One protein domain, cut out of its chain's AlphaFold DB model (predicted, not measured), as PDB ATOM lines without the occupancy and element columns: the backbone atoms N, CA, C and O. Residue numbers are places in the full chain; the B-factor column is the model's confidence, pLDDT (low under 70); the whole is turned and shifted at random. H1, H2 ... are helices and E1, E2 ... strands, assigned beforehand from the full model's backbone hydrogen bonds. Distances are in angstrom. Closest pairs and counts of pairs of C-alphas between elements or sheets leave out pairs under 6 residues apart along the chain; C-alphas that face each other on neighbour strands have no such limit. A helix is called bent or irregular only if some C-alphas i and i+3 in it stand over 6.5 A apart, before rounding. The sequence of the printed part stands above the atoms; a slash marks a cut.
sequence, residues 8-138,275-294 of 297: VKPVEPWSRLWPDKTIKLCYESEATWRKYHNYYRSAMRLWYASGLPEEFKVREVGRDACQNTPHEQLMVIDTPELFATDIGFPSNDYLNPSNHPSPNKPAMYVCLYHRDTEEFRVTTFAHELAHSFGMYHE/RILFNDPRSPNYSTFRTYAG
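This is residues 8 to 138 and 275 to 294 of the 297 residues of the protein "LysM domain family protein" of Aspergillus niger (UniProt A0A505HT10). A small, strongly twisted sheet of four short strands has the long helix H1 over one face and the short helix H2 covering E1 on the opposite face, while a second long helix, H4, lies beside the strands and crosses H1. The small helices H3 and H5 lie away from the sheet, and of the long loop before H3, residues 79 to 91, residues 84 to 85 pair antiparallel with residues 108 to 109 of E4. The printed part has 151 residues, with five named helices and four named strands in the order E1 H1 E2 H2 E3 H3 E4 H4 H5; the parallel sheet runs E2 E1 E3 E4. The class is mixed, helices and strands, though under half of the residues are in named elements. The whole is compact, with a radius of gyration of the C-alphas of 15.8 A, yet elongated, spanning 49 by 32 by 27 A.

The strands are E1, residues 22 to 27, 16.2 A long from C-alpha 22 at (295.402, 162.308, 195.181); E2, residues 57 to 60; E3, residues 74 to 78, 13.0 A; and E4, residues 107 to 110. H1, residues 30 to 49, is 28.9 A long and irregular, with C-alphas 35 and 38 7.8 A apart and a kink of 37 degrees near residue 37. H4, residues 118 to 133, is 22.7 A long. The short helices are H2, residues 63 to 68, H3, residues 92 to 95, and H5, residues 286 to 292, which ends at C-alpha 292 at (310.649, 159.001, 179.000).

The sheet is only just strongly twisted, with C-alphas up to 4.5 A off its best plane. N 25 and O 59 of E1 and E2 are 2.8 A apart, N 76 and O 26 of E3 and E1 2.8 A, and N 108 and O 75 of E4 and E3 2.8 A, each within hydrogen-bond range. E1, H1, E2 and E3, H3, E4 are strand-helix-strand units, parallel neighbour strands with a helix between; E2, H2, E3 is a split one, with E1 between its strands; these crossovers are right-handed. H1 is on the sheet at a height of 6.5 A, along the strands. H2 is on the opposite face, 9.3 A high, over E1. H4 is on the sheet, over none of the strands. With residues 39 to 47 alone H1 touches H4, about perpendicular at 83 degrees; their closest C-alphas, of Ala 43 and Ala 126, are 4.5 A apart. H5 is close to but not clearly touching H2, with the C-alphas of Asn 68 and Ser 287 7.5 A apart. H3 and H5 are apart and not on the sheet. Every O i to N i+4 pair is within range in H2, H4 and H5, but 13 of 16 in H1; H3 is too short for one.

The C-alphas farthest apart, of Arg 115 and Gly 294, are 51.6 A apart. Residues 139 to 274 are not printed, and C-alphas 138 and 275 are 30.7 A apart across this cut. The links E3 to H3 and H3 to E4 are long. The mean pLDDT of the printed part is 82.4; residues under 70 include 8 to 16, 90 to 104 and 275 to 285.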
ATOM      1  N   VAL A   8     299.162 173.787 206.031       62.34
ATOM      2  CA  VAL A   8     300.284 174.344 205.284       62.34
ATOM      3  C   VAL A   8     299.885 175.561 204.464       62.34
ATOM      4  O   VAL A   8     298.819 175.593 203.850       62.34
ATOM      5  N   LYS A   9     300.781 176.545 204.397       57.81
ATOM      6  CA  LYS A   9     300.624 177.696 203.512       57.81
ATOM      7  C   LYS A   9     300.873 177.290 202.048       57.81
ATOM      8  O   LYS A   9     301.999 176.901 201.721       57.81
ATOM      9  N   PRO A  10     299.891 177.405 201.135       52.34
ATOM     10  CA  PRO A  10     300.093 177.080 199.727       52.34
ATOM     11  C   PRO A  10     300.692 178.297 199.002       52.34
ATOM     12  O   PRO A  10     299.965 179.103 198.431       52.34
ATOM     13  N   VAL A  11     302.011 178.505 199.071       51.06
ATOM     14  CA  VAL A  11     302.682 179.588 198.318       51.06
ATOM     15  C   VAL A  11     303.814 179.029 197.465       51.06
ATOM     16  O   VAL A  11     304.645 178.254 197.934       51.06
ATOM     17  N   GLU A  12     303.843 179.438 196.194       45.47
ATOM     18  CA  GLU A  12     304.938 179.157 195.264       45.47
ATOM     19  C   GLU A  12     306.298 179.683 195.771       45.47
ATOM     20  O   GLU A  12     306.344 180.713 196.447       45.47
ATOM     21  N   PRO A  13     307.425 179.040 195.407       44.38
ATOM     22  CA  PRO A  13     307.565 177.905 194.481       44.38
ATOM     23  C   PRO A  13     307.229 176.523 195.083       44.38
ATOM     24  O   PRO A  13     307.524 175.502 194.467       44.38
ATOM     25  N   TRP A  14     306.600 176.476 196.259       50.50
ATOM     26  CA  TRP A  14     306.654 175.353 197.192       50.50
ATOM     27  C   TRP A  14     305.364 174.529 197.314       50.50
ATOM     28  O   TRP A  14     305.001 174.186 198.427       50.50
ATOM     29  N   SER A  15     304.632 174.234 196.231       53.84
ATOM     30  CA  SER A  15     303.352 173.488 196.290       53.84
ATOM     31  C   SER A  15     303.393 172.278 197.252       53.84
ATOM     32  O   SER A  15     303.923 171.229 196.893       53.84
ATOM     33  N   ARG A  16     302.802 172.434 198.452       68.44
ATOM     34  CA  ARG A  16     302.728 171.437 199.541       68.44
ATOM     35  C   ARG A  16     301.497 170.534 199.453       68.44
ATOM     36  O   ARG A  16     301.150 169.867 200.419       68.44
ATOM     37  N   LEU A  17     300.791 170.542 198.327       80.69
ATOM     38  CA  LEU A  17     299.538 169.811 198.162       80.69
ATOM     39  C   LEU A  17     299.695 168.700 197.138       80.69
ATOM     40  O   LEU A  17     300.426 168.835 196.153       80.69
ATOM     41  N   TRP A  18     298.966 167.610 197.356       85.25
ATOM     42  CA  TRP A  18     298.984 166.490 196.432       85.25
ATOM     43  C   TRP A  18     298.286 166.858 195.115       85.25
ATOM     44  O   TRP A  18     297.148 167.339 195.120       85.25
ATOM     45  N   PRO A  19     298.918 166.611 193.961       81.25
ATOM     46  CA  PRO A  19     298.298 166.863 192.666       81.25
ATOM     47  C   PRO A  19     296.980 166.108 192.532       81.25
ATOM     48  O   PRO A  19     296.858 164.964 192.978       81.25
ATOM     49  N   ASP A  20     295.992 166.753 191.913       84.12
ATOM     50  CA  ASP A  20     294.663 166.181 191.680       84.12
ATOM     51  C   ASP A  20     294.013 165.613 192.955       84.12
ATOM     52  O   ASP A  20     293.290 164.616 192.890       84.12
ATOM     53  N   LYS A  21     294.316 166.209 194.124       90.88
ATOM     54  CA  LYS A  21     293.795 165.796 195.439       90.88
ATOM     55  C   LYS A  21     294.042 164.303 195.718       90.88
ATOM     56  O   LYS A  21     293.253 163.643 196.389       90.88
ATOM     57  N   THR A  22     295.121 163.747 195.159       92.56
ATOM     58  CA  THR A  22     295.402 162.308 195.181       92.56
ATOM     59  C   THR A  22     296.715 162.012 195.894       92.56
ATOM     60  O   THR A  22     297.790 162.213 195.327       92.56
ATOM     61  N   ILE A  23     296.632 161.433 197.093       94.12
ATOM     62  CA  ILE A  23     297.797 160.851 197.768       94.12
ATOM     63  C   ILE A  23     298.073 159.494 197.133       94.12
ATOM     64  O   ILE A  23     297.190 158.633 197.058       94.12
ATOM     65  N   LYS A  24     299.299 159.283 196.664       94.06
ATOM     66  CA  LYS A  24     299.697 157.985 196.127       94.06
ATOM     67  C   LYS A  24     300.472 157.208 197.191       94.06
ATOM     68  O   LYS A  24     301.491 157.701 197.663       94.06
ATOM     69  N   LEU A  25     300.003 156.017 197.561       95.69
ATOM     70  CA  LEU A  25     300.629 155.193 198.597       95.69
ATOM     71  C   LEU A  25     301.586 154.165 198.014       95.69
ATOM     72  O   LEU A  25     301.236 153.392 197.116       95.69
ATOM     73  N   CYS A  26     302.752 154.117 198.636       94.44
ATOM     74  CA  CYS A  26     303.735 153.061 198.535       94.44
ATOM     75  C   CYS A  26     303.866 152.352 199.872       94.44
ATOM     76  O   CYS A  26     303.661 152.953 200.914       94.44
ATOM     77  N   TYR A  27     304.249 151.083 199.841       95.12
ATOM     78  CA  TYR A  27     304.474 150.293 201.045       95.12
ATOM     79  C   TYR A  27     305.890 149.740 200.993       95.12
ATOM     80  O   TYR A  27     306.334 149.279 199.937       95.12
ATOM     81  N   GLU A  28     306.591 149.751 202.124       93.19
ATOM     82  CA  GLU A  28     307.949 149.198 202.212       93.19
ATOM     83  C   GLU A  28     307.996 147.698 201.862       93.19
ATOM     84  O   GLU A  28     309.005 147.190 201.369       93.19
ATOM     85  N   SER A  29     306.889 146.981 202.092       94.25
ATOM     86  CA  SER A  29     306.770 145.549 201.846       94.25
ATOM     87  C   SER A  29     305.326 145.124 201.561       94.25
ATOM     88  O   SER A  29     304.362 145.828 201.868       94.25
ATOM     89  N   GLU A  30     305.160 143.920 201.008       94.31
ATOM     90  CA  GLU A  30     303.834 143.311 200.846       94.31
ATOM     91  C   GLU A  30     303.174 143.005 202.202       94.31
ATOM     92  O   GLU A  30     301.954 143.070 202.319       94.31
ATOM     93  N   ALA A  31     303.961 142.704 203.241       95.94
ATOM     94  CA  ALA A  31     303.435 142.482 204.585       95.94
ATOM     95  C   ALA A  31     302.816 143.768 205.155       95.94
ATOM     96  O   ALA A  31     301.693 143.732 205.658       95.94
ATOM     97  N   THR A  32     303.498 144.902 204.978       96.12
ATOM     98  CA  THR A  32     303.014 146.240 205.348       96.12
ATOM     99  C   THR A  32     301.728 146.572 204.587       96.12
ATOM    100  O   THR A  32     300.743 146.988 205.192       96.12
ATOM    101  N   TRP A  33     301.673 146.279 203.282       96.19
ATOM    102  CA  TRP A  33     300.439 146.420 202.497       96.19
ATOM    103  C   TRP A  33     299.290 145.587 203.077       96.19
ATOM    104  O   TRP A  33     298.237 146.138 203.388       96.19
ATOM    105  N   ARG A  34     299.492 144.280 203.301       96.38
ATOM    106  CA  ARG A  34     298.458 143.384 203.859       96.38
ATOM    107  C   ARG A  34     297.946 143.861 205.219       96.38
ATOM    108  O   ARG A  34     296.767 143.684 205.509       96.38
ATOM    109  N   LYS A  35     298.826 144.446 206.035       96.00
ATOM    110  CA  LYS A  35     298.501 144.957 207.370       96.00
ATOM    111  C   LYS A  35     297.638 146.219 207.311       96.00
ATOM    112  O   LYS A  35     296.689 146.322 208.081       96.00
ATOM    113  N   TYR A  36     297.930 147.143 206.393       97.12
ATOM    114  CA  TYR A  36     297.404 148.509 206.475       97.12
ATOM    115  C   TYR A  36     296.405 148.924 205.393       97.12
ATOM    116  O   TYR A  36     295.602 149.826 205.620       97.12
ATOM    117  N   HIS A  37     296.382 148.260 204.234       96.19
ATOM    118  CA  HIS A  37     295.635 148.748 203.068       96.19
ATOM    119  C   HIS A  37     294.124 148.956 203.316       96.19
ATOM    120  O   HIS A  37     293.505 149.873 202.770       96.19
ATOM    121  N   ASN A  38     293.506 148.128 204.168       97.31
ATOM    122  CA  ASN A  38     292.087 148.273 204.499       97.31
ATOM    123  C   ASN A  38     291.806 149.482 205.400       97.31
ATOM    124  O   ASN A  38     290.740 150.080 205.254       97.31
ATOM    125  N   TYR A  39     292.746 149.886 206.262       97.75
ATOM    126  CA  TYR A  39     292.568 151.059 207.118       97.75
ATOM    127  C   TYR A  39     292.513 152.342 206.296       97.75
ATOM    128  O   TYR A  39     291.598 153.129 206.498       97.75
ATOM    129  N   TYR A  40     293.361 152.504 205.275       97.56
ATOM    130  CA  TYR A  40     293.284 153.661 204.369       97.56
ATOM    131  C   TYR A  40     291.947 153.759 203.632       97.56
ATOM    132  O   TYR A  40     291.394 154.843 203.448       97.56
ATOM    133  N   ARG A  41     291.389 152.613 203.226       97.31
ATOM    134  CA  ARG A  41     290.066 152.572 202.594       97.31
ATOM    135  C   ARG A  41     288.966 152.979 203.571       97.31
ATOM    136  O   ARG A  41     288.062 153.714 203.181       97.31
ATOM    137  N   SER A  42     289.017 152.484 204.805       98.06
ATOM    138  CA  SER A  42     288.054 152.832 205.854       98.06
ATOM    139  C   SER A  42     288.179 154.294 206.284       98.06
ATOM    140  O   SER A  42     287.167 154.979 206.377       98.06
ATOM    141  N   ALA A  43     289.399 154.804 206.422       97.94
ATOM    142  CA  ALA A  43     289.686 156.196 206.733       97.94
ATOM    143  C   ALA A  43     289.133 157.145 205.657       97.94
ATOM    144  O   ALA A  43     288.413 158.088 205.971       97.94
ATOM    145  N   MET A  44     289.350 156.856 204.365       98.25
ATOM    146  CA  MET A  44     288.739 157.663 203.297       98.25
ATOM    147  C   MET A  44     287.210 157.588 203.298       98.25
ATOM    148  O   MET A  44     286.553 158.587 203.019       98.25
ATOM    149  N   ARG A  45     286.616 156.437 203.646       98.00
ATOM    150  CA  ARG A  45     285.155 156.335 203.815       98.00
ATOM    151  C   ARG A  45     284.648 157.220 204.949       98.00
ATOM    152  O   ARG A  45     283.571 157.784 204.795       98.00
ATOM    153  N   LEU A  46     285.406 157.359 206.036       97.56
ATOM    154  CA  LEU A  46     285.073 158.264 207.136       97.56
ATOM    155  C   LEU A  46     285.068 159.729 206.667       97.56
ATOM    156  O   LEU A  46     284.104 160.457 206.907       97.56
ATOM    157  N   TRP A  47     286.074 160.132 205.888       98.50
ATOM    158  CA  TRP A  47     286.113 161.452 205.248       98.50
ATOM    159  C   TRP A  47     284.942 161.691 204.287       98.50
ATOM    160  O   TRP A  47     284.312 162.751 204.322       98.50
ATOM    161  N   TYR A  48     284.600 160.710 203.448       98.38
ATOM    162  CA  TYR A  48     283.459 160.823 202.533       98.38
ATOM    163  C   TYR A  48     282.125 160.901 203.275       98.38
ATOM    164  O   TYR A  48     281.271 161.709 202.912       98.38
ATOM    165  N   ALA A  49     281.956 160.111 204.339       97.62
ATOM    166  CA  ALA A  49     280.773 160.160 205.196       97.62
ATOM    167  C   ALA A  49     280.604 161.535 205.865       97.62
ATOM    168  O   ALA A  49     279.475 161.986 206.050       97.62
ATOM    169  N   SER A  50     281.715 162.224 206.135       97.31
ATOM    170  CA  SER A  50     281.749 163.584 206.691       97.31
ATOM    171  C   SER A  50     281.539 164.678 205.627       97.31
ATOM    172  O   SER A  50     281.407 165.857 205.943       97.31
ATOM    173  N   GLY A  51     281.450 164.307 204.343       97.50
ATOM    174  CA  GLY A  51     281.117 165.213 203.238       97.50
ATOM    175  C   GLY A  51     282.306 165.693 202.399       97.50
ATOM    176  O   GLY A  51     282.152 166.644 201.612       97.50
ATOM    177  N   LEU A  52     283.485 165.073 202.536       97.69
ATOM    178  CA  LEU A  52     284.597 165.284 201.608       97.69
ATOM    179  C   LEU A  52     284.245 164.673 200.233       97.69
ATOM    180  O   LEU A  52     283.758 163.544 200.185       97.69
ATOM    181  N   PRO A  53     284.451 165.369 199.099       96.75
ATOM    182  CA  PRO A  53     284.099 164.824 197.795       96.75
ATOM    183  C   PRO A  53     285.109 163.753 197.354       96.75
ATOM    184  O   PRO A  53     286.305 163.899 197.590       96.75
ATOM    185  N   GLU A  54     284.650 162.732 196.623       95.88
ATOM    186  CA  GLU A  54     285.465 161.576 196.180       95.88
ATOM    187  C   GLU A  54     286.611 161.912 195.201       95.88
ATOM    188  O   GLU A  54     287.387 161.042 194.800       95.88
ATOM    189  N   GLU A  55     286.732 163.173 194.782       94.31
ATOM    190  CA  GLU A  55     287.919 163.647 194.064       94.31
ATOM    191  C   GLU A  55     289.167 163.654 194.959       94.31
ATOM    192  O   GLU A  55     290.263 163.423 194.451       94.31
ATOM    193  N   PHE A  56     288.995 163.858 196.274       96.25
ATOM    194  CA  PHE A  56     290.033 163.609 197.269       96.25
ATOM    195  C   PHE A  56     290.148 162.116 197.469       96.25
ATOM    196  O   PHE A  56     289.176 161.472 197.849       96.25
ATOM    197  N   LYS A  57     291.316 161.543 197.206       96.06
ATOM    198  CA  LYS A  57     291.458 160.090 197.243       96.06
ATOM    199  C   LYS A  57     292.869 159.645 197.545       96.06
ATOM    200  O   LYS A  57     293.849 160.362 197.361       96.06
ATOM    201  N   VAL A  58     292.941 158.385 197.936       96.50
ATOM    202  CA  VAL A  58     294.179 157.660 198.156       96.50
ATOM    203  C   VAL A  58     294.285 156.574 197.092       96.50
ATOM    204  O   VAL A  58     293.313 155.863 196.825       96.50
ATOM    205  N   ARG A  59     295.448 156.458 196.449       95.19
ATOM    206  CA  ARG A  59     295.694 155.460 195.402       95.19
ATOM    207  C   ARG A  59     296.970 154.686 195.677       95.19
ATOM    208  O   ARG A  59     298.054 155.252 195.674       95.19
ATOM    209  N   GLU A  60     296.851 153.378 195.808       94.62
ATOM    210  CA  GLU A  60     298.005 152.487 195.903       94.62
ATOM    211  C   GLU A  60     298.723 152.402 194.551       94.62
ATOM    212  O   GLU A  60     298.082 152.323 193.496       94.62
ATOM    213  N   VAL A  61     300.054 152.425 194.565       92.19
ATOM    214  CA  VAL A  61     300.869 152.238 193.361       92.19
ATOM    215  C   VAL A  61     301.706 150.963 193.446       92.19
ATOM    216  O   VAL A  61     301.992 150.437 194.519       92.19
ATOM    217  N   GLY A  62     302.083 150.436 192.280       87.81
ATOM    218  CA  GLY A  62     302.919 149.243 192.193       87.81
ATOM    219  C   GLY A  62     304.364 149.494 192.628       87.81
ATOM    220  O   GLY A  62     304.841 150.630 192.649       87.81
ATOM    221  N   ARG A  63     305.089 148.401 192.895       85.44
ATOM    222  CA  ARG A  63     306.497 148.413 193.326       85.44
ATOM    223  C   ARG A  63     307.395 149.271 192.429       85.44
ATOM    224  O   ARG A  63     308.215 150.022 192.946       85.44
ATOM    225  N   ASP A  64     307.205 149.203 191.113       85.00
ATOM    226  CA  ASP A  64     308.020 149.953 190.151       85.00
ATOM    227  C   ASP A  64     307.869 151.468 190.340       85.00
ATOM    228  O   ASP A  64     308.858 152.196 190.347       85.00
ATOM    229  N   ALA A  65     306.647 151.959 190.570       82.81
ATOM    230  CA  ALA A  65     306.416 153.374 190.856       82.81
ATOM    231  C   ALA A  65     307.065 153.794 192.186       82.81
ATOM    232  O   ALA A  65     307.674 154.863 192.256       82.81
ATOM    233  N   CYS A  66     307.012 152.934 193.208       85.56
ATOM    234  CA  CYS A  66     307.658 153.186 194.499       85.56
ATOM    235  C   CYS A  66     309.183 153.282 194.415       85.56
ATOM    236  O   CYS A  66     309.799 154.010 195.192       85.56
ATOM    237  N   GLN A  67     309.799 152.556 193.483       83.94
ATOM    238  CA  GLN A  67     311.247 152.579 193.276       83.94
ATOM    239  C   GLN A  67     311.686 153.716 192.352       83.94
ATOM    240  O   GLN A  67     312.682 154.376 192.636       83.94
ATOM    241  N   ASN A  68     310.931 153.963 191.280       82.06
ATOM    242  CA  ASN A  68     311.317 154.899 190.222       82.06
ATOM    243  C   ASN A  68     310.910 156.348 190.515       82.06
ATOM    244  O   ASN A  68     311.531 157.273 190.002       82.06
ATOM    245  N   THR A  69     309.870 156.555 191.326       81.00
ATOM    246  CA  THR A  69     309.339 157.891 191.653       81.00
ATOM    247  C   THR A  69     309.159 158.097 193.162       81.00
ATOM    248  O   THR A  69     308.113 158.566 193.593       81.00
ATOM    249  N   PRO A  70     310.144 157.754 194.011       80.06
ATOM    250  CA  PRO A  70     309.944 157.628 195.456       80.06
ATOM    251  C   PRO A  70     309.577 158.932 196.181       80.06
ATOM    252  O   PRO A  70     309.113 158.873 197.310       80.06
ATOM    253  N   HIS A  71     309.797 160.093 195.560       79.19
ATOM    254  CA  HIS A  71     309.438 161.406 196.111       79.19
ATOM    255  C   HIS A  71     308.060 161.897 195.634       79.19
ATOM    256  O   HIS A  71     307.573 162.918 196.100       79.19
ATOM    257  N   GLU A  72     307.421 161.167 194.715       81.56
ATOM    258  CA  GLU A  72     306.078 161.452 194.191       81.56
ATOM    259  C   GLU A  72     305.001 160.573 194.864       81.56
ATOM    260  O   GLU A  72     303.860 160.527 194.398       81.56
ATOM    261  N   GLN A  73     305.374 159.824 195.909       88.38
ATOM    262  CA  GLN A  73     304.557 158.816 196.591       88.38
ATOM    263  C   GLN A  73     304.824 158.888 198.093       88.38
ATOM    264  O   GLN A  73     305.974 159.045 198.487       88.38
ATOM    265  N   LEU A  74     303.797 158.697 198.913       93.00
ATOM    266  CA  LEU A  74     303.918 158.595 200.362       93.00
ATOM    267  C   LEU A  74     304.289 157.156 200.741       93.00
ATOM    268  O   LEU A  74     303.558 156.218 200.411       93.00
ATOM    269  N   MET A  75     305.433 156.972 201.397       94.06
ATOM    270  CA  MET A  75     305.909 155.664 201.842       94.06
ATOM    271  C   MET A  75     305.292 155.284 203.190       94.06
ATOM    272  O   MET A  75     305.555 155.935 204.192       94.06
ATOM    273  N   VAL A  76     304.536 154.192 203.225       96.31
ATOM    274  CA  VAL A  76     304.004 153.588 204.448       96.31
ATOM    275  C   VAL A  76     305.047 152.647 205.045       96.31
ATOM    276  O   VAL A  76     305.469 151.684 204.388       96.31
ATOM    277  N   ILE A  77     305.438 152.929 206.285       95.69
ATOM    278  CA  ILE A  77     306.494 152.236 207.031       95.69
ATOM    279  C   ILE A  77     305.887 151.656 208.311       95.69
ATOM    280  O   ILE A  77     305.311 152.397 209.107       95.69
ATOM    281  N   ASP A  78     306.011 150.341 208.512       95.56
ATOM    282  CA  ASP A  78     305.590 149.691 209.753       95.56
ATOM    283  C   ASP A  78     306.619 149.959 210.851       95.56
ATOM    284  O   ASP A  78     307.807 149.667 210.694       95.56
ATOM    285  N   THR A  79     306.172 150.485 211.985       93.50
ATOM    286  CA  THR A  79     307.029 150.728 213.143       93.50
ATOM    287  C   THR A  79     306.469 150.055 214.398       93.50
ATOM    288  O   THR A  79     305.294 149.677 214.442       93.50
ATOM    289  N   PRO A  80     307.292 149.864 215.444       87.94
ATOM    290  CA  PRO A  80     306.805 149.319 216.708       87.94
ATOM    291  C   PRO A  80     305.892 150.282 217.476       87.94
ATOM    292  O   PRO A  80     304.992 149.823 218.176       87.94
ATOM    293  N   GLU A  81     306.156 151.589 217.388       83.94
ATOM    294  CA  GLU A  81     305.599 152.571 218.328       83.94
ATOM    295  C   GLU A  81     305.468 154.007 217.797       83.94
ATOM    296  O   GLU A  81     305.159 154.910 218.566       83.94
ATOM    297  N   LEU A  82     305.730 154.246 216.511       84.25
ATOM    298  CA  LEU A  82     305.637 155.578 215.921       84.25
ATOM    299  C   LEU A  82     304.428 155.651 214.990       84.25
ATOM    300  O   LEU A  82     304.351 154.919 213.997       84.25
ATOM    301  N   PHE A  83     303.537 156.587 215.298       87.94
ATOM    302  CA  PHE A  83     302.463 157.032 214.422       87.94
ATOM    303  C   PHE A  83     302.725 158.502 214.084       87.94
ATOM    304  O   PHE A  83     302.646 159.350 214.966       87.94
ATOM    305  N   ALA A  84     303.175 158.776 212.859       89.00
ATOM    306  CA  ALA A  84     303.534 160.122 212.413       89.00
ATOM    307  C   ALA A  84     303.577 160.198 210.887       89.00
ATOM    308  O   ALA A  84     304.013 159.250 210.225       89.00
ATOM    309  N   THR A  85     303.225 161.351 210.327       91.31
ATOM    310  CA  THR A  85     303.159 161.539 208.875       91.31
ATOM    311  C   THR A  85     303.713 162.880 208.436       91.31
ATOM    312  O   THR A  85     303.477 163.910 209.061       91.31
ATOM    313  N   ASP A  86     304.411 162.878 207.301       87.94
ATOM    314  CA  ASP A  86     304.807 164.117 206.644       87.94
ATOM    315  C   ASP A  86     303.588 164.934 206.194       87.94
ATOM    316  O   ASP A  86     302.666 164.436 205.543       87.94
ATOM    317  N   ILE A  87     303.611 166.229 206.502       87.75
ATOM    318  CA  ILE A  87     302.491 167.119 206.208       87.75
ATOM    319  C   ILE A  87     302.548 167.585 204.751       87.75
ATOM    320  O   ILE A  87     303.471 168.294 204.336       87.75
ATOM    321  N   GLY A  88     301.510 167.256 203.986       86.50
ATOM    322  CA  GLY A  88     301.399 167.645 202.587       86.50
ATOM    323  C   GLY A  88     302.345 166.885 201.650       86.50
ATOM    324  O   GLY A  88     302.815 165.782 201.918       86.50
ATOM    325  N   PHE A  89     302.612 167.492 200.496       79.69
ATOM    326  CA  PHE A  89     303.604 167.041 199.525       79.69
ATOM    327  C   PHE A  89     304.945 167.752 199.786       79.69
ATOM    328  O   PHE A  89     304.967 168.984 199.871       79.69
ATOM    329  N   PRO A  90     306.075 167.038 199.912       66.50
ATOM    330  CA  PRO A  90     307.346 167.665 200.259       66.50
ATOM    331  C   PRO A  90     307.834 168.637 199.172       66.50
ATOM    332  O   PRO A  90     307.649 168.431 197.969       66.50
ATOM    333  N   SER A  91     308.494 169.709 199.618       56.12
ATOM    334  CA  SER A  91     309.027 170.794 198.786       56.12
ATOM    335  C   SER A  91     310.264 170.389 197.972       56.12
ATOM    336  O   SER A  91     311.189 169.786 198.513       56.12
ATOM    337  N   ASN A  92     310.304 170.820 196.703       51.09
ATOM    338  CA  ASN A  92     311.322 170.597 195.659       51.09
ATOM    339  C   ASN A  92     312.752 171.105 195.932       51.09
ATOM    340  O   ASN A  92     313.581 171.075 195.017       51.09
ATOM    341  N   ASP A  93     313.113 171.466 197.167       45.91
ATOM    342  CA  ASP A  93     314.530 171.648 197.534       45.91
ATOM    343  C   ASP A  93     315.363 170.374 197.254       45.91
ATOM    344  O   ASP A  93     316.588 170.420 197.181       45.91
ATOM    345  N   TYR A  94     314.718 169.238 196.972       48.97
ATOM    346  CA  TYR A  94     315.333 168.018 196.457       48.97
ATOM    347  C   TYR A  94     316.056 168.115 195.105       48.97
ATOM    348  O   TYR A  94     316.809 167.204 194.763       48.97
ATOM    349  N   LEU A  95     315.846 169.174 194.319       45.06
ATOM    350  CA  LEU A  95     316.411 169.280 192.964       45.06
ATOM    351  C   LEU A  95     317.663 170.135 192.877       45.06
ATOM    352  O   LEU A  95     318.223 170.272 191.788       45.06
ATOM    353  N   ASN A  96     318.135 170.672 194.002       48.84
ATOM    354  CA  ASN A  96     319.495 171.167 194.066       48.84
ATOM    355  C   ASN A  96     320.434 169.975 194.331       48.84
ATOM    356  O   ASN A  96     320.475 169.489 195.460       48.84
ATOM    357  N   PRO A  97     321.235 169.515 193.351       47.59
ATOM    358  CA  PRO A  97     322.225 168.457 193.575       47.59
ATOM    359  C   PRO A  97     323.305 168.840 194.603       47.59
ATOM    360  O   PRO A  97     324.104 167.992 194.981       47.59
ATOM    361  N   SER A  98     323.337 170.101 195.052       51.25
ATOM    362  CA  SER A  98     324.212 170.584 196.128       51.25
ATOM    363  C   SER A  98     323.589 170.466 197.526       51.25
ATOM    364  O   SER A  98     324.265 170.774 198.507       51.25
ATOM    365  N   ASN A  99     322.322 170.049 197.644       51.06
ATOM    366  CA  ASN A  99     321.688 169.836 198.941       51.06
ATOM    367  C   ASN A  99     322.183 168.517 199.541       51.06
ATOM    368  O   ASN A  99     321.813 167.423 199.119       51.06
ATOM    369  N   HIS A 100     323.061 168.655 200.532       42.66
ATOM    370  CA  HIS A 100     323.474 167.587 201.426       42.66
ATOM    371  C   HIS A 100     322.897 167.862 202.825       42.66
ATOM    372  O   HIS A 100     323.116 168.958 203.347       42.66
ATOM    373  N   PRO A 101     322.215 166.885 203.456       51.69
ATOM    374  CA  PRO A 101     321.945 165.528 202.968       51.69
ATOM    375  C   PRO A 101     320.886 165.480 201.856       51.69
ATOM    376  O   PRO A 101     320.124 166.427 201.668       51.69
ATOM    377  N   SER A 102     320.850 164.353 201.134       51.84
ATOM    378  CA  SER A 102     319.800 164.097 200.152       51.84
ATOM    379  C   SER A 102     318.418 164.210 200.811       51.84
ATOM    380  O   SER A 102     318.239 163.746 201.937       51.84
ATOM    381  N   PRO A 103     317.439 164.787 200.110       58.88
ATOM    382  CA  PRO A 103     316.061 164.912 200.572       58.88
ATOM    383  C   PRO A 103     315.452 163.550 200.927       58.88
ATOM    384  O   PRO A 103     315.608 162.571 200.189       58.88
ATOM    385  N   ASN A 104     314.713 163.497 202.032       66.75
ATOM    386  CA  ASN A 104     313.993 162.293 202.436       66.75
ATOM    387  C   ASN A 104     312.757 162.063 201.550       66.75
ATOM    388  O   ASN A 104     312.189 162.987 200.964       66.75
ATOM    389  N   LYS A 105     312.365 160.794 201.406       80.06
ATOM    390  CA  LYS A 105     311.099 160.409 200.766       80.06
ATOM    391  C   LYS A 105     309.966 160.750 201.734       80.06
ATOM    392  O   LYS A 105     310.161 160.466 202.916       80.06
ATOM    393  N   PRO A 106     308.829 161.295 201.271       87.19
ATOM    394  CA  PRO A 106     307.721 161.531 202.175       87.19
ATOM    395  C   PRO A 106     307.236 160.199 202.737       87.19
ATOM    396  O   PRO A 106     307.108 159.215 201.996       87.19
ATOM    397  N   ALA A 107     306.984 160.163 204.036       91.44
ATOM    398  CA  ALA A 107     306.661 158.950 204.756       91.44
ATOM    399  C   ALA A 107     305.491 159.133 205.723       91.44
ATOM    400  O   ALA A 107     305.212 160.215 206.233       91.44
ATOM    401  N   MET A 108     304.823 158.014 205.961       94.75
ATOM    402  CA  MET A 108     303.860 157.806 207.024       94.75
ATOM    403  C   MET A 108     304.341 156.585 207.813       94.75
ATOM    404  O   MET A 108     304.401 155.467 207.290       94.75
ATOM    405  N   TYR A 109     304.714 156.822 209.060       94.88
ATOM    406  CA  TYR A 109     305.097 155.812 210.031       94.88
ATOM    407  C   TYR A 109     303.843 155.382 210.774       94.88
ATOM    408  O   TYR A 109     303.114 156.228 211.284       94.88
ATOM    409  N   VAL A 110     303.564 154.083 210.789       95.00
ATOM    410  CA  VAL A 110     302.331 153.538 211.366       95.00
ATOM    411  C   VAL A 110     302.622 152.324 212.224       95.00
ATOM    412  O   VAL A 110     303.514 151.528 211.930       95.00
ATOM    413  N   CYS A 111     301.807 152.142 213.252       93.44
ATOM    414  CA  CYS A 111     301.820 150.970 214.112       93.44
ATOM    415  C   CYS A 111     300.380 150.583 214.480       93.44
ATOM    416  O   CYS A 111     299.495 151.423 214.495       93.44
ATOM    417  N   LEU A 112     300.110 149.313 214.789       91.56
ATOM    418  CA  LEU A 112     298.817 148.911 215.365       91.56
ATOM    419  C   LEU A 112     299.049 148.510 216.813       91.56
ATOM    420  O   LEU A 112     299.604 147.432 217.059       91.56
ATOM    421  N   TYR A 113     298.618 149.329 217.774       84.31
ATOM    422  CA  TYR A 113     298.686 148.906 219.165       84.31
ATOM    423  C   TYR A 113     297.583 147.897 219.455       84.31
ATOM    424  O   TYR A 113     296.422 148.049 219.081       84.31
ATOM    425  N   HIS A 114     297.957 146.820 220.143       76.69
ATOM    426  CA  HIS A 114     297.076 145.684 220.415       76.69
ATOM    427  C   HIS A 114     295.826 146.036 221.237       76.69
ATOM    428  O   HIS A 114     294.872 145.263 221.217       76.69
ATOM    429  N   ARG A 115     295.845 147.155 221.973       82.88
ATOM    430  CA  ARG A 115     294.731 147.603 222.823       82.88
ATOM    431  C   ARG A 115     293.742 148.504 222.096       82.88
ATOM    432  O   ARG A 115     292.633 148.663 222.594       82.88
ATOM    433  N   ASP A 116     294.127 149.044 220.944       87.62
ATOM    434  CA  ASP A 116     293.275 149.947 220.186       87.62
ATOM    435  C   ASP A 116     292.085 149.186 219.612       87.62
ATOM    436  O   ASP A 116     292.225 148.066 219.099       87.62
ATOM    437  N   THR A 117     290.918 149.818 219.675       92.50
ATOM    438  CA  THR A 117     289.729 149.351 218.968       92.50
ATOM    439  C   THR A 117     289.923 149.512 217.459       92.50
ATOM    440  O   THR A 117     290.774 150.272 216.991       92.50
ATOM    441  N   GLU A 118     289.143 148.779 216.664       92.69
ATOM    442  CA  GLU A 118     289.188 148.929 215.205       92.69
ATOM    443  C   GLU A 118     288.724 150.325 214.779       92.69
ATOM    444  O   GLU A 118     289.285 150.904 213.851       92.69
ATOM    445  N   GLU A 119     287.733 150.878 215.480       93.00
ATOM    446  CA  GLU A 119     287.227 152.231 215.277       93.00
ATOM    447  C   GLU A 119     288.332 153.266 215.497       93.00
ATOM    448  O   GLU A 119     288.617 154.041 214.584       93.00
ATOM    449  N   PHE A 120     289.024 153.202 216.641       92.25
ATOM    450  CA  PHE A 120     290.107 154.128 216.962       92.25
ATOM    451  C   PHE A 120     291.237 154.049 215.934       92.25
ATOM    452  O   PHE A 120     291.696 155.073 215.442       92.25
ATOM    453  N   ARG A 121     291.619 152.840 215.498       94.75
ATOM    454  CA  ARG A 121     292.611 152.677 214.422       94.75
ATOM    455  C   ARG A 121     292.174 153.397 213.151       94.75
ATOM    456  O   ARG A 121     292.955 154.147 212.576       94.75
ATOM    457  N   VAL A 122     290.938 153.189 212.690       96.75
ATOM    458  CA  VAL A 122     290.427 153.866 211.484       96.75
ATOM    459  C   VAL A 122     290.484 155.388 211.635       96.75
ATOM    460  O   VAL A 122     290.884 156.061 210.683       96.75
ATOM    461  N   THR A 123     290.140 155.906 212.812       96.06
ATOM    462  CA  THR A 123     290.261 157.325 213.163       96.06
ATOM    463  C   THR A 123     291.705 157.811 213.077       96.06
ATOM    464  O   THR A 123     291.955 158.787 212.375       96.06
ATOM    465  N   THR A 124     292.674 157.109 213.670       95.12
ATOM    466  CA  THR A 124     294.094 157.494 213.592       95.12
ATOM    467  C   THR A 124     294.580 157.529 212.140       95.12
ATOM    468  O   THR A 124     295.215 158.485 211.708       95.12
ATOM    469  N   PHE A 125     294.209 156.543 211.314       97.50
ATOM    470  CA  PHE A 125     294.529 156.583 209.879       97.50
ATOM    471  C   PHE A 125     293.841 157.748 209.146       97.50
ATOM    472  O   PHE A 125     294.397 158.274 208.182       97.50
ATOM    473  N   ALA A 126     292.642 158.160 209.563       98.00
ATOM    474  CA  ALA A 126     291.960 159.322 208.995       98.00
ATOM    475  C   ALA A 126     292.640 160.645 209.381       98.00
ATOM    476  O   ALA A 126     292.768 161.504 208.506       98.00
ATOM    477  N   HIS A 127     293.119 160.763 210.622       97.50
ATOM    478  CA  HIS A 127     293.936 161.871 211.120       97.50
ATOM    479  C   HIS A 127     295.237 162.016 210.312       97.50
ATOM    480  O   HIS A 127     295.498 163.054 209.704       97.50
ATOM    481  N   GLU A 128     296.005 160.934 210.168       96.00
ATOM    482  CA  GLU A 128     297.266 160.962 209.413       96.00
ATOM    483  C   GLU A 128     297.086 161.254 207.917       96.00
ATOM    484  O   GLU A 128     297.943 161.860 207.261       96.00
ATOM    485  N   LEU A 129     295.956 160.843 207.333       96.94
ATOM    486  CA  LEU A 129     295.624 161.239 205.968       96.94
ATOM    487  C   LEU A 129     295.350 162.743 205.865       96.94
ATOM    488  O   LEU A 129     295.718 163.336 204.852       96.94
ATOM    489  N   ALA A 130     294.768 163.384 206.881       96.31
ATOM    490  CA  ALA A 130     294.629 164.838 206.888       96.31
ATOM    491  C   ALA A 130     295.984 165.550 206.972       96.31
ATOM    492  O   ALA A 130     296.197 166.498 206.206       96.31
ATOM    493  N   HIS A 131     296.936 165.050 207.771       94.94
ATOM    494  CA  HIS A 131     298.329 165.509 207.697       94.94
ATOM    495  C   HIS A 131     298.891 165.372 206.287       94.94
ATOM    496  O   HIS A 131     299.342 166.359 205.705       94.94
ATOM    497  N   SER A 132     298.765 164.191 205.680       93.88
ATOM    498  CA  SER A 132     299.215 163.957 204.301       93.88
ATOM    499  C   SER A 132     298.574 164.929 203.310       93.88
ATOM    500  O   SER A 132     299.235 165.389 202.384       93.88
ATOM    501  N   PHE A 133     297.297 165.277 203.485       93.62
ATOM    502  CA  PHE A 133     296.626 166.274 202.653       93.62
ATOM    503  C   PHE A 133     297.077 167.714 202.942       93.62
ATOM    504  O   PHE A 133     296.867 168.578 202.090       93.62
ATOM    505  N   GLY A 134     297.739 167.975 204.067       90.44
ATOM    506  CA  GLY A 134     298.393 169.243 204.379       90.44
ATOM    507  C   GLY A 134     297.903 169.925 205.655       90.44
ATOM    508  O   GLY A 134     298.292 171.069 205.884       90.44
ATOM    509  N   MET A 135     297.048 169.294 206.460       92.94
ATOM    510  CA  MET A 135     296.546 169.876 207.711       92.94
ATOM    511  C   MET A 135     297.586 169.767 208.833       92.94
ATOM    512  O   MET A 135     298.308 168.777 208.926       92.94
ATOM    513  N   TYR A 136     297.670 170.796 209.676       93.75
ATOM    514  CA  TYR A 136     298.368 170.725 210.967       93.75
ATOM    515  C   TYR A 136     297.363 170.350 212.056       93.75
ATOM    516  O   TYR A 136     296.160 170.316 211.788       93.75
ATOM    517  N   HIS A 137     297.834 170.112 213.281       96.62
ATOM    518  CA  HIS A 137     296.905 169.998 214.396       96.62
ATOM    519  C   HIS A 137     296.172 171.324 214.638       96.62
ATOM    520  O   HIS A 137     296.760 172.404 214.524       96.62
ATOM    521  N   GLU A 138     294.901 171.256 215.028       97.00
ATOM    522  CA  GLU A 138     294.064 172.442 215.258       97.00
ATOM    523  C   GLU A 138     294.647 173.321 216.377       97.00
ATOM    524  O   GLU A 138     294.783 174.541 216.230       97.00
ATOM    525  N   ARG A 275     299.778 175.258 186.123       52.44
ATOM    526  CA  ARG A 275     300.054 174.157 185.185       52.44
ATOM    527  C   ARG A 275     301.561 174.080 184.937       52.44
ATOM    528  O   ARG A 275     302.085 174.731 184.041       52.44
ATOM    529  N   ILE A 276     302.240 173.296 185.761       59.50
ATOM    530  CA  ILE A 276     303.669 173.066 185.727       59.50
ATOM    531  C   ILE A 276     303.878 171.978 184.677       59.50
ATOM    532  O   ILE A 276     303.339 170.872 184.784       59.50
ATOM    533  N   LEU A 277     304.605 172.321 183.614       67.12
ATOM    534  CA  LEU A 277     304.943 171.373 182.555       67.12
ATOM    535  C   LEU A 277     305.685 170.175 183.156       67.12
ATOM    536  O   LEU A 277     306.430 170.324 184.119       67.12
ATOM    537  N   PHE A 278     305.527 168.984 182.579       69.75
ATOM    538  CA  PHE A 278     306.168 167.779 183.121       69.75
ATOM    539  C   PHE A 278     307.703 167.854 183.142       69.75
ATOM    540  O   PHE A 278     308.332 167.140 183.909       69.75
ATOM    541  N   ASN A 279     308.308 168.722 182.328       66.44
ATOM    542  CA  ASN A 279     309.752 168.950 182.295       66.44
ATOM    543  C   ASN A 279     310.260 169.962 183.328       66.44
ATOM    544  O   ASN A 279     311.465 170.196 183.396       66.44
ATOM    545  N   ASP A 280     309.370 170.586 184.091       62.62
ATOM    546  CA  ASP A 280     309.745 171.446 185.202       62.62
ATOM    547  C   ASP A 280     310.075 170.566 186.421       62.62
ATOM    548  O   ASP A 280     309.267 169.698 186.760       62.62
ATOM    549  N   PRO A 281     311.218 170.782 187.093       60.09
ATOM    550  CA  PRO A 281     311.607 170.052 188.295       60.09
ATOM    551  C   PRO A 281     310.519 170.018 189.373       60.09
ATOM    552  O   PRO A 281     310.352 169.008 190.040       60.09
ATOM    553  N   ARG A 282     309.709 171.079 189.476       56.03
ATOM    554  CA  ARG A 282     308.616 171.181 190.449       56.03
ATOM    555  C   ARG A 282     307.407 170.314 190.111       56.03
ATOM    556  O   ARG A 282     306.457 170.249 190.890       56.03
ATOM    557  N   SER A 283     307.395 169.701 188.930       62.88
ATOM    558  CA  SER A 283     306.289 168.871 188.490       62.88
ATOM    559  C   SER A 283     306.244 167.581 189.308       62.88
ATOM    560  O   SER A 283     307.240 166.865 189.377       62.88
ATOM    561  N   PRO A 284     305.068 167.170 189.802       62.31
ATOM    562  CA  PRO A 284     304.882 165.853 190.413       62.31
ATOM    563  C   PRO A 284     305.001 164.694 189.412       62.31
ATOM    564  O   PRO A 284     304.736 163.554 189.771       62.31
ATOM    565  N   ASN A 285     305.286 164.989 188.140       68.31
ATOM    566  CA  ASN A 285     305.563 164.017 187.090       68.31
ATOM    567  C   ASN A 285     306.990 164.179 186.544       68.31
ATOM    568  O   ASN A 285     307.301 163.623 185.489       68.31
ATOM    569  N   TYR A 286     307.849 164.962 187.203       71.12
ATOM    570  CA  TYR A 286     309.177 165.292 186.693       71.12
ATOM    571  C   TYR A 286     310.067 164.058 186.540       71.12
ATOM    572  O   TYR A 286     310.741 163.893 185.519       71.12
ATOM    573  N   SER A 287     310.023 163.135 187.503       66.62
ATOM    574  CA  SER A 287     310.808 161.895 187.446       66.62
ATOM    575  C   SER A 287     310.341 161.010 186.287       66.62
ATOM    576  O   SER A 287     311.145 160.460 185.525       66.62
ATOM    577  N   THR A 288     309.019 160.943 186.097       68.19
ATOM    578  CA  THR A 288     308.389 160.262 184.961       68.19
ATOM    579  C   THR A 288     308.825 160.898 183.639       68.19
ATOM    580  O   THR A 288     309.283 160.198 182.736       68.19
ATOM    581  N   PHE A 289     308.765 162.227 183.527       75.50
ATOM    582  CA  PHE A 289     309.210 162.951 182.341       75.50
ATOM    583  C   PHE A 289     310.670 162.661 182.009       75.50
ATOM    584  O   PHE A 289     310.962 162.307 180.870       75.50
ATOM    585  N   ARG A 290     311.582 162.752 182.985       75.88
ATOM    586  CA  ARG A 290     313.010 162.481 182.766       75.88
ATOM    587  C   ARG A 290     313.263 161.085 182.206       75.88
ATOM    588  O   ARG A 290     314.087 160.940 181.305       75.88
ATOM    589  N   THR A 291     312.533 160.094 182.713       69.44
ATOM    590  CA  THR A 291     312.638 158.695 182.277       69.44
ATOM    591  C   THR A 291     312.257 158.534 180.805       69.44
ATOM    592  O   THR A 291     312.977 157.887 180.048       69.44
ATOM    593  N   TYR A 292     311.155 159.151 180.371       75.38
ATOM    594  CA  TYR A 292     310.649 159.001 179.000       75.38
ATOM    595  C   TYR A 292     311.232 160.005 177.994       75.38
ATOM    596  O   TYR A 292     311.254 159.722 176.800       75.38
ATOM    597  N   ALA A 293     311.734 161.155 178.451       75.44
ATOM    598  CA  ALA A 293     312.353 162.172 177.600       75.44
ATOM    599  C   ALA A 293     313.811 161.848 177.218       75.44
ATOM    600  O   ALA A 293     314.424 162.603 176.466       75.44
ATOM    601  N   GLY A 294     314.380 160.746 177.723       57.81
ATOM    602  CA  GLY A 294     315.763 160.347 177.435       57.81
ATOM    603  C   GLY A 294     316.819 161.245 178.092       57.81
ATOM    604  O   GLY A 294     317.981 161.226 177.686       57.81
TER     605      GLY A 294